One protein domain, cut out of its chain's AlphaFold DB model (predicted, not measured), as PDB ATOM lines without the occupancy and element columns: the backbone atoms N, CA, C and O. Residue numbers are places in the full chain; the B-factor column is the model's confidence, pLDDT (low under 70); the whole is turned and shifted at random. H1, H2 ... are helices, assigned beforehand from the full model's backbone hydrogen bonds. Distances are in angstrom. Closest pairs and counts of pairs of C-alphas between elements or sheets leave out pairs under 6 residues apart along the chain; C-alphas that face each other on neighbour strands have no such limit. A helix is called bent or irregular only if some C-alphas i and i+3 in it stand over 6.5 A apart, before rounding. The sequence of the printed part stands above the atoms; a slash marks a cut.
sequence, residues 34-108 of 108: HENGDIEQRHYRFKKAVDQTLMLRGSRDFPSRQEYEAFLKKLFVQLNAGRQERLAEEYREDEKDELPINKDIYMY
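Overview. This is residues 34 to 108 of the 108 residues of an uncharacterized protein of marine sediment metagenome (UniProt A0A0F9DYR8). Two long helices, H1 and H2, cross steeply; H3 extends beyond H2 as a free arm, and the chain then folds back to a short, loosely formed H4. The 75 printed residues hold four named helices, H1 to H4 in order, and no named strand: all helix. The whole is loose and elongated, with a radius of gyration of the C-alphas of 15.9 A and spans of 48 by 28 by 19 A.

Arrangement. H1, residues 37 to 57, touches H2, residues 65 to 81, with its residues 46 to 50 alone, at a steep tilt of 58 degrees, opposite ways; the closest C-alphas, of Val 50 and Leu 75, are 7.4 A apart. H2 and H3, residues 84 to 94, meet only through their link. H4, residues 103 to 106, is apart from H1, H2 and H3. In H1, H2 and H3 every O i to N i+4 pair is within hydrogen-bond range; H4 is too short for one, and its one O i to N i+3 pair is not within range.

Along the chain. H1 is 30.0 A long from C-alpha 37 at (243.836, 70.618, 142.335), H2 24.3 A and H3 15.1 A. H4 is irregular, but only just: C-alpha 103 is 6.7 A from C-alpha 106 at (246.476, 49.815, 145.894).

Size, cuts and confidence. The farthest C-alphas, of Gly 58 and Asp 97, are 48.4 A apart. The printed part has no cut and no long link. Residues 34 to 37 and 93 to 108 have pLDDT under 70.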
ATOM      1  N   HIS A  34     239.616  72.945 139.917       56.62
ATOM      2  CA  HIS A  34     239.377  72.402 141.254       56.62
ATOM      3  C   HIS A  34     239.298  70.861 141.284       56.62
ATOM      4  O   HIS A  34     239.599  70.274 142.313       56.62
ATOM      5  N   GLU A  35     238.929  70.197 140.177       58.50
ATOM      6  CA  GLU A  35     238.817  68.724 140.105       58.50
ATOM      7  C   GLU A  35     240.196  68.047 140.097       58.50
ATOM      8  O   GLU A  35     240.333  66.920 140.559       58.50
ATOM      9  N   ASN A  36     241.233  68.743 139.620       65.25
ATOM     10  CA  ASN A  36     242.601  68.223 139.575       65.25
ATOM     11  C   ASN A  36     243.510  68.826 140.661       65.25
ATOM     12  O   ASN A  36     244.641  68.374 140.837       65.25
ATOM     13  N   GLY A  37     243.031  69.839 141.391       68.56
ATOM     14  CA  GLY A  37     243.836  70.618 142.335       68.56
ATOM     15  C   GLY A  37     244.481  69.772 143.434       68.56
ATOM     16  O   GLY A  37     245.660  69.955 143.737       68.56
ATOM     17  N   ASP A  38     243.759  68.785 143.969       70.56
ATOM     18  CA  ASP A  38     244.287  67.878 144.994       70.56
ATOM     19  C   ASP A  38     245.418  66.990 144.452       70.56
ATOM     20  O   ASP A  38     246.425  66.765 145.133       70.56
ATOM     21  N   ILE A  39     245.297  66.515 143.209       71.38
ATOM     22  CA  ILE A  39     246.327  65.705 142.543       71.38
ATOM     23  C   ILE A  39     247.544  66.574 142.210       71.38
ATOM     24  O   ILE A  39     248.678  66.194 142.510       71.38
ATOM     25  N   GLU A  40     247.328  67.768 141.652       78.62
ATOM     26  CA  GLU A  40     248.391  68.727 141.332       78.62
ATOM     27  C   GLU A  40     249.175  69.139 142.580       78.62
ATOM     28  O   GLU A  40     250.412  69.119 142.585       78.62
ATOM     29  N   GLN A  41     248.474  69.440 143.676       81.81
ATOM     30  CA  GLN A  41     249.103  69.795 144.941       81.81
ATOM     31  C   GLN A  41     249.883  68.614 145.530       81.81
ATOM     32  O   GLN A  41     250.996  68.801 146.033       81.81
ATOM     33  N   ARG A  42     249.356  67.386 145.443       80.75
ATOM     34  CA  ARG A  42     250.079  66.175 145.862       80.75
ATOM     35  C   ARG A  42     251.345  65.959 145.049       80.75
ATOM     36  O   ARG A  42     252.398  65.711 145.630       80.75
ATOM     37  N   HIS A  43     251.273  66.113 143.730       82.75
ATOM     38  CA  HIS A  43     252.439  66.008 142.853       82.75
ATOM     39  C   HIS A  43     253.502  67.053 143.206       82.75
ATOM     40  O   HIS A  43     254.691  66.733 143.260       82.75
ATOM     41  N   TYR A  44     253.089  68.290 143.486       86.12
ATOM     42  CA  TYR A  44     253.995  69.343 143.935       86.12
ATOM     43  C   TYR A  44     254.680  68.989 145.265       86.12
ATOM     44  O   TYR A  44     255.908  69.046 145.363       86.12
ATOM     45  N   ARG A  45     253.901  68.575 146.273       86.88
ATOM     46  CA  ARG A  45     254.416  68.193 147.599       86.88
ATOM     47  C   ARG A  45     255.365  66.997 147.519       86.88
ATOM     48  O   ARG A  45     256.411  67.020 148.157       86.88
ATOM     49  N   PHE A  46     255.041  66.004 146.692       88.56
ATOM     50  CA  PHE A  46     255.903  64.849 146.459       88.56
ATOM     51  C   PHE A  46     257.262  65.262 145.888       88.56
ATOM     52  O   PHE A  46     258.293  64.920 146.459       88.56
ATOM     53  N   LYS A  47     257.283  66.060 144.812       90.75
ATOM     54  CA  LYS A  47     258.539  66.542 144.210       90.75
ATOM     55  C   LYS A  47     259.386  67.326 145.217       90.75
ATOM     56  O   LYS A  47     260.582  67.078 145.330       90.75
ATOM     57  N   LYS A  48     258.755  68.204 146.007       93.75
ATOM     58  CA  LYS A  48     259.428  68.936 147.091       93.75
ATOM     59  C   LYS A  48     260.047  68.004 148.135       93.75
ATOM     60  O   LYS A  48     261.194  68.214 148.517       93.75
ATOM     61  N   ALA A  49     259.319  66.979 148.570       92.25
ATOM     62  CA  ALA A  49     259.806  66.010 149.545       92.25
ATOM     63  C   ALA A  49     260.961  65.156 148.992       92.25
ATOM     64  O   ALA A  49     261.921  64.889 149.715       92.25
ATOM     65  N   VAL A  50     260.913  64.774 147.707       93.88
ATOM     66  CA  VAL A  50     262.020  64.074 147.031       93.88
ATOM     67  C   VAL A  50     263.273  64.936 147.072       93.88
ATOM     68  O   VAL A  50     264.317  64.471 147.521       93.88
ATOM     69  N   ASP A  51     263.169  66.202 146.666       94.31
ATOM     70  CA  ASP A  51     264.317  67.104 146.664       94.31
ATOM     71  C   ASP A  51     264.877  67.325 148.073       94.31
ATOM     72  O   ASP A  51     266.089  67.255 148.262       94.31
ATOM     73  N   GLN A  52     264.017  67.515 149.079       94.94
ATOM     74  CA  GLN A  52     264.438  67.637 150.481       94.94
ATOM     75  C   GLN A  52     265.168  66.390 150.982       94.94
ATOM     76  O   GLN A  52     266.229  66.492 151.593       94.94
ATOM     77  N   THR A  53     264.637  65.210 150.684       94.50
ATOM     78  CA  THR A  53     265.224  63.949 151.147       94.50
ATOM     79  C   THR A  53     266.546  63.661 150.433       94.50
ATOM     80  O   THR A  53     267.491  63.183 151.054       94.50
ATOM     81  N   LEU A  54     266.661  64.010 149.148       96.00
ATOM     82  CA  LEU A  54     267.920  63.923 148.405       96.00
ATOM     83  C   LEU A  54     268.970  64.917 148.920       96.00
ATOM     84  O   LEU A  54     270.148  64.568 148.971       96.00
ATOM     85  N   MET A  55     268.559  66.118 149.342       95.25
ATOM     86  CA  MET A  55     269.458  67.065 150.013       95.25
ATOM     87  C   MET A  55     269.995  66.485 151.328       95.25
ATOM     88  O   MET A  55     271.198  66.534 151.555       95.25
ATOM     89  N   LEU A  56     269.137  65.869 152.152       95.25
ATOM     90  CA  LEU A  56     269.556  65.214 153.403       95.25
ATOM     91  C   LEU A  56     270.441  63.981 153.168       95.25
ATOM     92  O   LEU A  56     271.352  63.720 153.948       95.25
ATOM     93  N   ARG A  57     270.201  63.236 152.083       94.94
ATOM     94  CA  ARG A  57     271.052  62.116 151.653       94.94
ATOM     95  C   ARG A  57     272.449  62.577 151.214       94.94
ATOM     96  O   ARG A  57     273.374  61.772 151.220       94.94
ATOM     97  N   GLY A  58     272.599  63.836 150.797       95.75
ATOM     98  CA  GLY A  58     273.869  64.409 150.342       95.75
ATOM     99  C   GLY A  58     274.321  63.954 148.949       95.75
ATOM    100  O   GLY A  58     275.386  64.354 148.492       95.75
ATOM    101  N   SER A  59     273.528  63.138 148.249       93.38
ATOM    102  CA  SER A  59     273.803  62.705 146.877       93.38
ATOM    103  C   SER A  59     272.507  62.372 146.142       93.38
ATOM    104  O   SER A  59     271.548  61.860 146.734       93.38
ATOM    105  N   ARG A  60     272.495  62.628 144.831       95.00
ATOM    106  CA  ARG A  60     271.429  62.209 143.908       95.00
ATOM    107  C   ARG A  60     271.776  60.930 143.145       95.00
ATOM    108  O   ARG A  60     270.920  60.422 142.429       95.00
ATOM    109  N   ASP A  61     272.984  60.400 143.322       96.38
ATOM    110  CA  ASP A  61     273.456  59.223 142.599       96.38
ATOM    111  C   ASP A  61     272.938  57.950 143.253       96.38
ATOM    112  O   ASP A  61     273.056  57.769 144.469       96.38
ATOM    113  N   PHE A  62     272.370  57.059 142.448       96.88
ATOM    114  CA  PHE A  62     271.903  55.751 142.890       96.88
ATOM    115  C   PHE A  62     272.705  54.655 142.180       96.88
ATOM    116  O   PHE A  62     272.902  54.755 140.968       96.88
ATOM    117  N   PRO A  63     273.130  53.595 142.891       95.62
ATOM    118  CA  PRO A  63     273.844  52.459 142.300       95.62
ATOM    119  C   PRO A  63     273.043  51.726 141.219       95.62
ATOM    120  O   PRO A  63     273.612  51.086 140.338       95.62
ATOM    121  N   SER A  64     271.713  51.799 141.291       97.69
ATOM    122  CA  SER A  64     270.813  51.184 140.326       97.69
ATOM    123  C   SER A  64     269.465  51.898 140.274       97.69
ATOM    124  O   SER A  64     269.077  52.638 141.185       97.69
ATOM    125  N   ARG A  65     268.703  51.620 139.213       96.81
ATOM    126  CA  ARG A  65     267.311  52.065 139.097       96.81
ATOM    127  C   ARG A  65     266.438  51.484 140.214       96.81
ATOM    128  O   ARG A  65     265.573  52.183 140.726       96.81
ATOM    129  N   GLN A  66     266.680  50.239 140.608       96.69
ATOM    130  CA  GLN A  66     265.930  49.545 141.653       96.69
ATOM    131  C   GLN A  66     266.100  50.234 143.011       96.69
ATOM    132  O   GLN A  66     265.128  50.388 143.749       96.69
ATOM    133  N   GLU A  67     267.306  50.705 143.330       95.44
ATOM    134  CA  GLU A  67     267.538  51.470 144.558       95.44
ATOM    135  C   GLU A  67     266.843  52.831 144.540       95.44
ATOM    136  O   GLU A  67     266.278  53.246 145.554       95.44
ATOM    137  N   TYR A  68     266.824  53.503 143.386       95.94
ATOM    138  CA  TYR A  68     266.054  54.733 143.221       95.94
ATOM    139  C   TYR A  68     264.547  54.488 143.395       95.94
ATOM    140  O   TYR A  68     263.876  55.221 144.121       95.94
ATOM    141  N   GLU A  69     264.006  53.420 142.805       94.75
ATOM    142  CA  GLU A  69     262.600  53.039 142.966       94.75
ATOM    143  C   GLU A  69     262.265  52.705 144.427       94.75
ATOM    144  O   GLU A  69     261.259  53.182 144.951       94.75
ATOM    145  N   ALA A  70     263.126  51.956 145.123       94.00
ATOM    146  CA  ALA A  70     262.954  51.648 146.542       94.00
ATOM    147  C   ALA A  70     262.998  52.909 147.422       94.00
ATOM    148  O   ALA A  70     262.218  53.037 148.369       94.00
ATOM    149  N   PHE A  71     263.880  53.859 147.100       94.75
ATOM    150  CA  PHE A  71     263.932  55.167 147.749       94.75
ATOM    151  C   PHE A  71     262.617  55.939 147.573       94.75
ATOM    152  O   PHE A  71     262.038  56.397 148.560       94.75
ATOM    153  N   LEU A  72     262.099  56.024 146.343       93.94
ATOM    154  CA  LEU A  72     260.828  56.699 146.076       93.94
ATOM    155  C   LEU A  72     259.653  56.014 146.781       93.94
ATOM    156  O   LEU A  72     258.815  56.702 147.360       93.94
ATOM    157  N   LYS A  73     259.599  54.674 146.785       92.50
ATOM    158  CA  LYS A  73     258.553  53.906 147.481       92.50
ATOM    159  C   LYS A  73     258.502  54.224 148.972       92.50
ATOM    160  O   LYS A  73     257.426  54.481 149.503       92.50
ATOM    161  N   LYS A  74     259.658  54.282 149.645       92.31
ATOM    162  CA  LYS A  74     259.726  54.674 151.064       92.31
ATOM    163  C   LYS A  74     259.128  56.061 151.294       92.31
ATOM    164  O   LYS A  74     258.346  56.240 152.224       92.31
ATOM    165  N   LEU A  75     259.445  57.018 150.423       91.06
ATOM    166  CA  LEU A  75     258.908  58.373 150.524       91.06
ATOM    167  C   LEU A  75     257.393  58.415 150.269       91.06
ATOM    168  O   LEU A  75     256.671  59.118 150.974       91.06
ATOM    169  N   PHE A  76     256.894  57.636 149.306       87.31
ATOM    170  CA  PHE A  76     255.457  57.497 149.058       87.31
ATOM    171  C   PHE A  76     254.710  56.970 150.282       87.31
ATOM    172  O   PHE A  76     253.693  57.549 150.659       87.31
ATOM    173  N   VAL A  77     255.221  55.917 150.924       87.44
ATOM    174  CA  VAL A  77     254.618  55.359 152.145       87.44
ATOM    175  C   VAL A  77     254.569  56.411 153.251       87.44
ATOM    176  O   VAL A  77     253.520  56.604 153.860       87.44
ATOM    177  N   GLN A  78     255.660  57.151 153.467       86.88
ATOM    178  CA  GLN A  78     255.713  58.211 154.482       86.88
ATOM    179  C   GLN A  78     254.704  59.334 154.214       86.88
ATOM    180  O   GLN A  78     253.972  59.735 155.115       86.88
ATOM    181  N   LEU A  79     254.627  59.825 152.974       84.56
ATOM    182  CA  LEU A  79     253.719  60.917 152.610       84.56
ATOM    183  C   LEU A  79     252.244  60.495 152.626       84.56
ATOM    184  O   LEU A  79     251.374  61.324 152.892       84.56
ATOM    185  N   ASN A  80     251.954  59.220 152.357       82.94
ATOM    186  CA  ASN A  80     250.595  58.680 152.366       82.94
ATOM    187  C   ASN A  80     250.152  58.140 153.736       82.94
ATOM    188  O   ASN A  80     248.963  57.878 153.907       82.94
ATOM    189  N   ALA A  81     251.052  58.007 154.718       84.12
ATOM    190  CA  ALA A  81     250.722  57.491 156.050       84.12
ATOM    191  C   ALA A  81     249.616  58.311 156.739       84.12
ATOM    192  O   ALA A  81     248.688  57.748 157.309       84.12
ATOM    193  N   GLY A  82     249.648  59.641 156.602       81.69
ATOM    194  CA  GLY A  82     248.616  60.528 157.151       81.69
ATOM    195  C   GLY A  82     247.293  60.539 156.376       81.69
ATOM    196  O   GLY A  82     246.355  61.209 156.793       81.69
ATOM    197  N   ARG A  83     247.193  59.839 155.236       79.25
ATOM    198  CA  ARG A  83     245.971  59.788 154.413       79.25
ATOM    199  C   ARG A  83     245.135  58.529 154.654       79.25
ATOM    200  O   ARG A  83     244.079  58.401 154.050       79.25
ATOM    201  N   GLN A  84     245.599  57.608 155.495       79.25
ATOM    202  CA  GLN A  84     244.916  56.330 155.723       79.25
ATOM    203  C   GLN A  84     243.494  56.524 156.263       79.25
ATOM    204  O   GLN A  84     242.582  55.828 155.838       79.25
ATOM    205  N   GLU A  85     243.282  57.520 157.126       77.69
ATOM    206  CA  GLU A  85     241.962  57.823 157.689       77.69
ATOM    207  C   GLU A  85     240.987  58.367 156.635       77.69
ATOM    208  O   GLU A  85     239.913  57.804 156.451       77.69
ATOM    209  N   ARG A  86     241.402  59.376 155.855       74.62
ATOM    210  CA  ARG A  86     240.609  59.888 154.722       74.62
ATOM    211  C   ARG A  86     240.338  58.823 153.662       74.62
ATOM    212  O   ARG A  86     239.278  58.818 153.058       74.62
ATOM    213  N   LEU A  87     241.296  57.930 153.424       76.31
ATOM    214  CA  LEU A  87     241.114  56.810 152.506       76.31
ATOM    215  C   LEU A  87     240.072  55.816 153.050       76.31
ATOM    216  O   LEU A  87     239.244  55.327 152.295       76.31
ATOM    217  N   ALA A  88     240.071  55.548 154.358       79.19
ATOM    218  CA  ALA A  88     239.043  54.729 154.993       79.19
ATOM    219  C   ALA A  88     237.655  55.398 154.976       79.19
ATOM    220  O   ALA A  88     236.649  54.701 154.899       79.19
ATOM    221  N   GLU A  89     237.576  56.729 155.049       75.62
ATOM    222  CA  GLU A  89     236.332  57.481 154.824       75.62
ATOM    223  C   GLU A  89     235.820  57.314 153.394       75.62
ATOM    224  O   GLU A  89     234.684  56.877 153.240       75.62
ATOM    225  N   GLU A  90     236.675  57.554 152.391       71.06
ATOM    226  CA  GLU A  90     236.371  57.337 150.967       71.06
ATOM    227  C   GLU A  90     235.845  55.899 150.746       71.06
ATOM    228  O   GLU A  90     234.761  55.714 150.204       71.06
ATOM    229  N   TYR A  91     236.517  54.876 151.296       71.69
ATOM    230  CA  TYR A  91     236.059  53.481 151.193       71.69
ATOM    231  C   TYR A  91     234.709  53.198 151.867       71.69
ATOM    232  O   TYR A  91     233.943  52.376 151.371       71.69
ATOM    233  N   ARG A  92     234.416  53.835 153.007       72.50
ATOM    234  CA  ARG A  92     233.129  53.667 153.709       72.50
ATOM    235  C   ARG A  92     231.982  54.375 152.995       72.50
ATOM    236  O   ARG A  92     230.833  53.977 153.173       72.50
ATOM    237  N   GLU A  93     232.275  55.449 152.271       60.91
ATOM    238  CA  GLU A  93     231.312  56.116 151.395       60.91
ATOM    239  C   GLU A  93     231.062  55.267 150.142       60.91
ATOM    240  O   GLU A  93     229.907  54.980 149.845       60.91
ATOM    241  N   ASP A  94     232.115  54.732 149.515       58.03
ATOM    242  CA  ASP A  94     232.006  53.846 148.347       58.03
ATOM    243  C   ASP A  94     231.273  52.518 148.657       58.03
ATOM    244  O   ASP A  94     230.521  52.015 147.822       58.03
ATOM    245  N   GLU A  95     231.433  51.946 149.862       57.41
ATOM    246  CA  GLU A  95     230.692  50.746 150.306       57.41
ATOM    247  C   GLU A  95     229.181  50.988 150.477       57.41
ATOM    248  O   GLU A  95     228.406  50.032 150.488       57.41
ATOM    249  N   LYS A  96     228.730  52.244 150.603       52.25
ATOM    250  CA  LYS A  96     227.293  52.565 150.682       52.25
ATOM    251  C   LYS A  96     226.616  52.649 149.312       52.25
ATOM    252  O   LYS A  96     225.395  52.508 149.265       52.25
ATOM    253  N   ASP A  97     227.391  52.808 148.238       45.94
ATOM    254  CA  ASP A  97     226.906  53.073 146.876       45.94
ATOM    255  C   ASP A  97     227.292  51.973 145.847       45.94
ATOM    256  O   ASP A  97     227.158  52.191 144.646       45.94
ATOM    257  N   GLU A  98     227.762  50.794 146.293       48.41
ATOM    258  CA  GLU A  98     228.477  49.762 145.503       48.41
ATOM    259  C   GLU A  98     228.274  49.725 143.963       48.41
ATOM    260  O   GLU A  98     227.245  49.290 143.439       48.41
ATOM    261  N   LEU A  99     229.394  49.897 143.248       40.31
ATOM    262  CA  LEU A  99     229.956  48.818 142.423       40.31
ATOM    263  C   LEU A  99     231.397  48.530 142.899       40.31
ATOM    264  O   LEU A  99     232.151  49.465 143.169       40.31
ATOM    265  N   PRO A 100     231.814  47.255 143.021       47.84
ATOM    266  CA  PRO A 100     233.027  46.881 143.746       47.84
ATOM    267  C   PRO A 100     234.296  47.250 142.967       47.84
ATOM    268  O   PRO A 100     234.635  46.609 141.969       47.84
ATOM    269  N   ILE A 101     235.032  48.247 143.462       53.78
ATOM    270  CA  ILE A 101     236.392  48.552 143.007       53.78
ATOM    271  C   ILE A 101     237.318  47.416 143.450       53.78
ATOM    272  O   ILE A 101     237.390  47.063 144.630       53.78
ATOM    273  N   ASN A 102     238.028  46.830 142.486       44.09
ATOM    274  CA  ASN A 102     238.980  45.751 142.719       44.09
ATOM    275  C   ASN A 102     240.095  46.208 143.686       44.09
ATOM    276  O   ASN A 102     240.926  47.056 143.345       44.09
ATOM    277  N   LYS A 103     240.092  45.634 144.896       48.19
ATOM    278  CA  LYS A 103     240.959  45.974 146.039       48.19
ATOM    279  C   LYS A 103     242.448  45.637 145.808       48.19
ATOM    280  O   LYS A 103     243.286  46.021 146.618       48.19
ATOM    281  N   ASP A 104     242.793  45.014 144.680       45.22
ATOM    282  CA  ASP A 104     244.160  44.583 144.352       45.22
ATOM    283  C   ASP A 104     245.070  45.689 143.771       45.22
ATOM    284  O   ASP A 104     246.274  45.484 143.615       45.22
ATOM    285  N   ILE A 105     244.541  46.877 143.444       47.00
ATOM    286  CA  ILE A 105     245.310  47.914 142.719       47.00
ATOM    287  C   ILE A 105     246.153  48.811 143.652       47.00
ATOM    288  O   ILE A 105     247.122  49.424 143.205       47.00
ATOM    289  N   TYR A 106     245.847  48.871 144.951       39.31
ATOM    290  CA  TYR A 106     246.476  49.815 145.894       39.31
ATOM    291  C   TYR A 106     247.442  49.176 146.901       39.31
ATOM    292  O   TYR A 106     247.688  49.743 147.964       39.31
ATOM    293  N   MET A 107     248.020  48.019 146.578       33.62
ATOM    294  CA  MET A 107     248.993  47.343 147.443       33.62
ATOM    295  C   MET A 107     250.309  47.056 146.710       33.62
ATOM    296  O   MET A 107     250.646  45.895 146.512       33.62
ATOM    297  N   TYR A 108     251.064  48.100 146.329       36.81
ATOM    298  CA  TYR A 108     252.495  48.009 145.973       36.81
ATOM    299  C   TYR A 108     253.275  49.302 146.231       36.81
ATOM    300  O   TYR A 108     252.711  50.397 146.013       36.81
TER     301      TYR A 108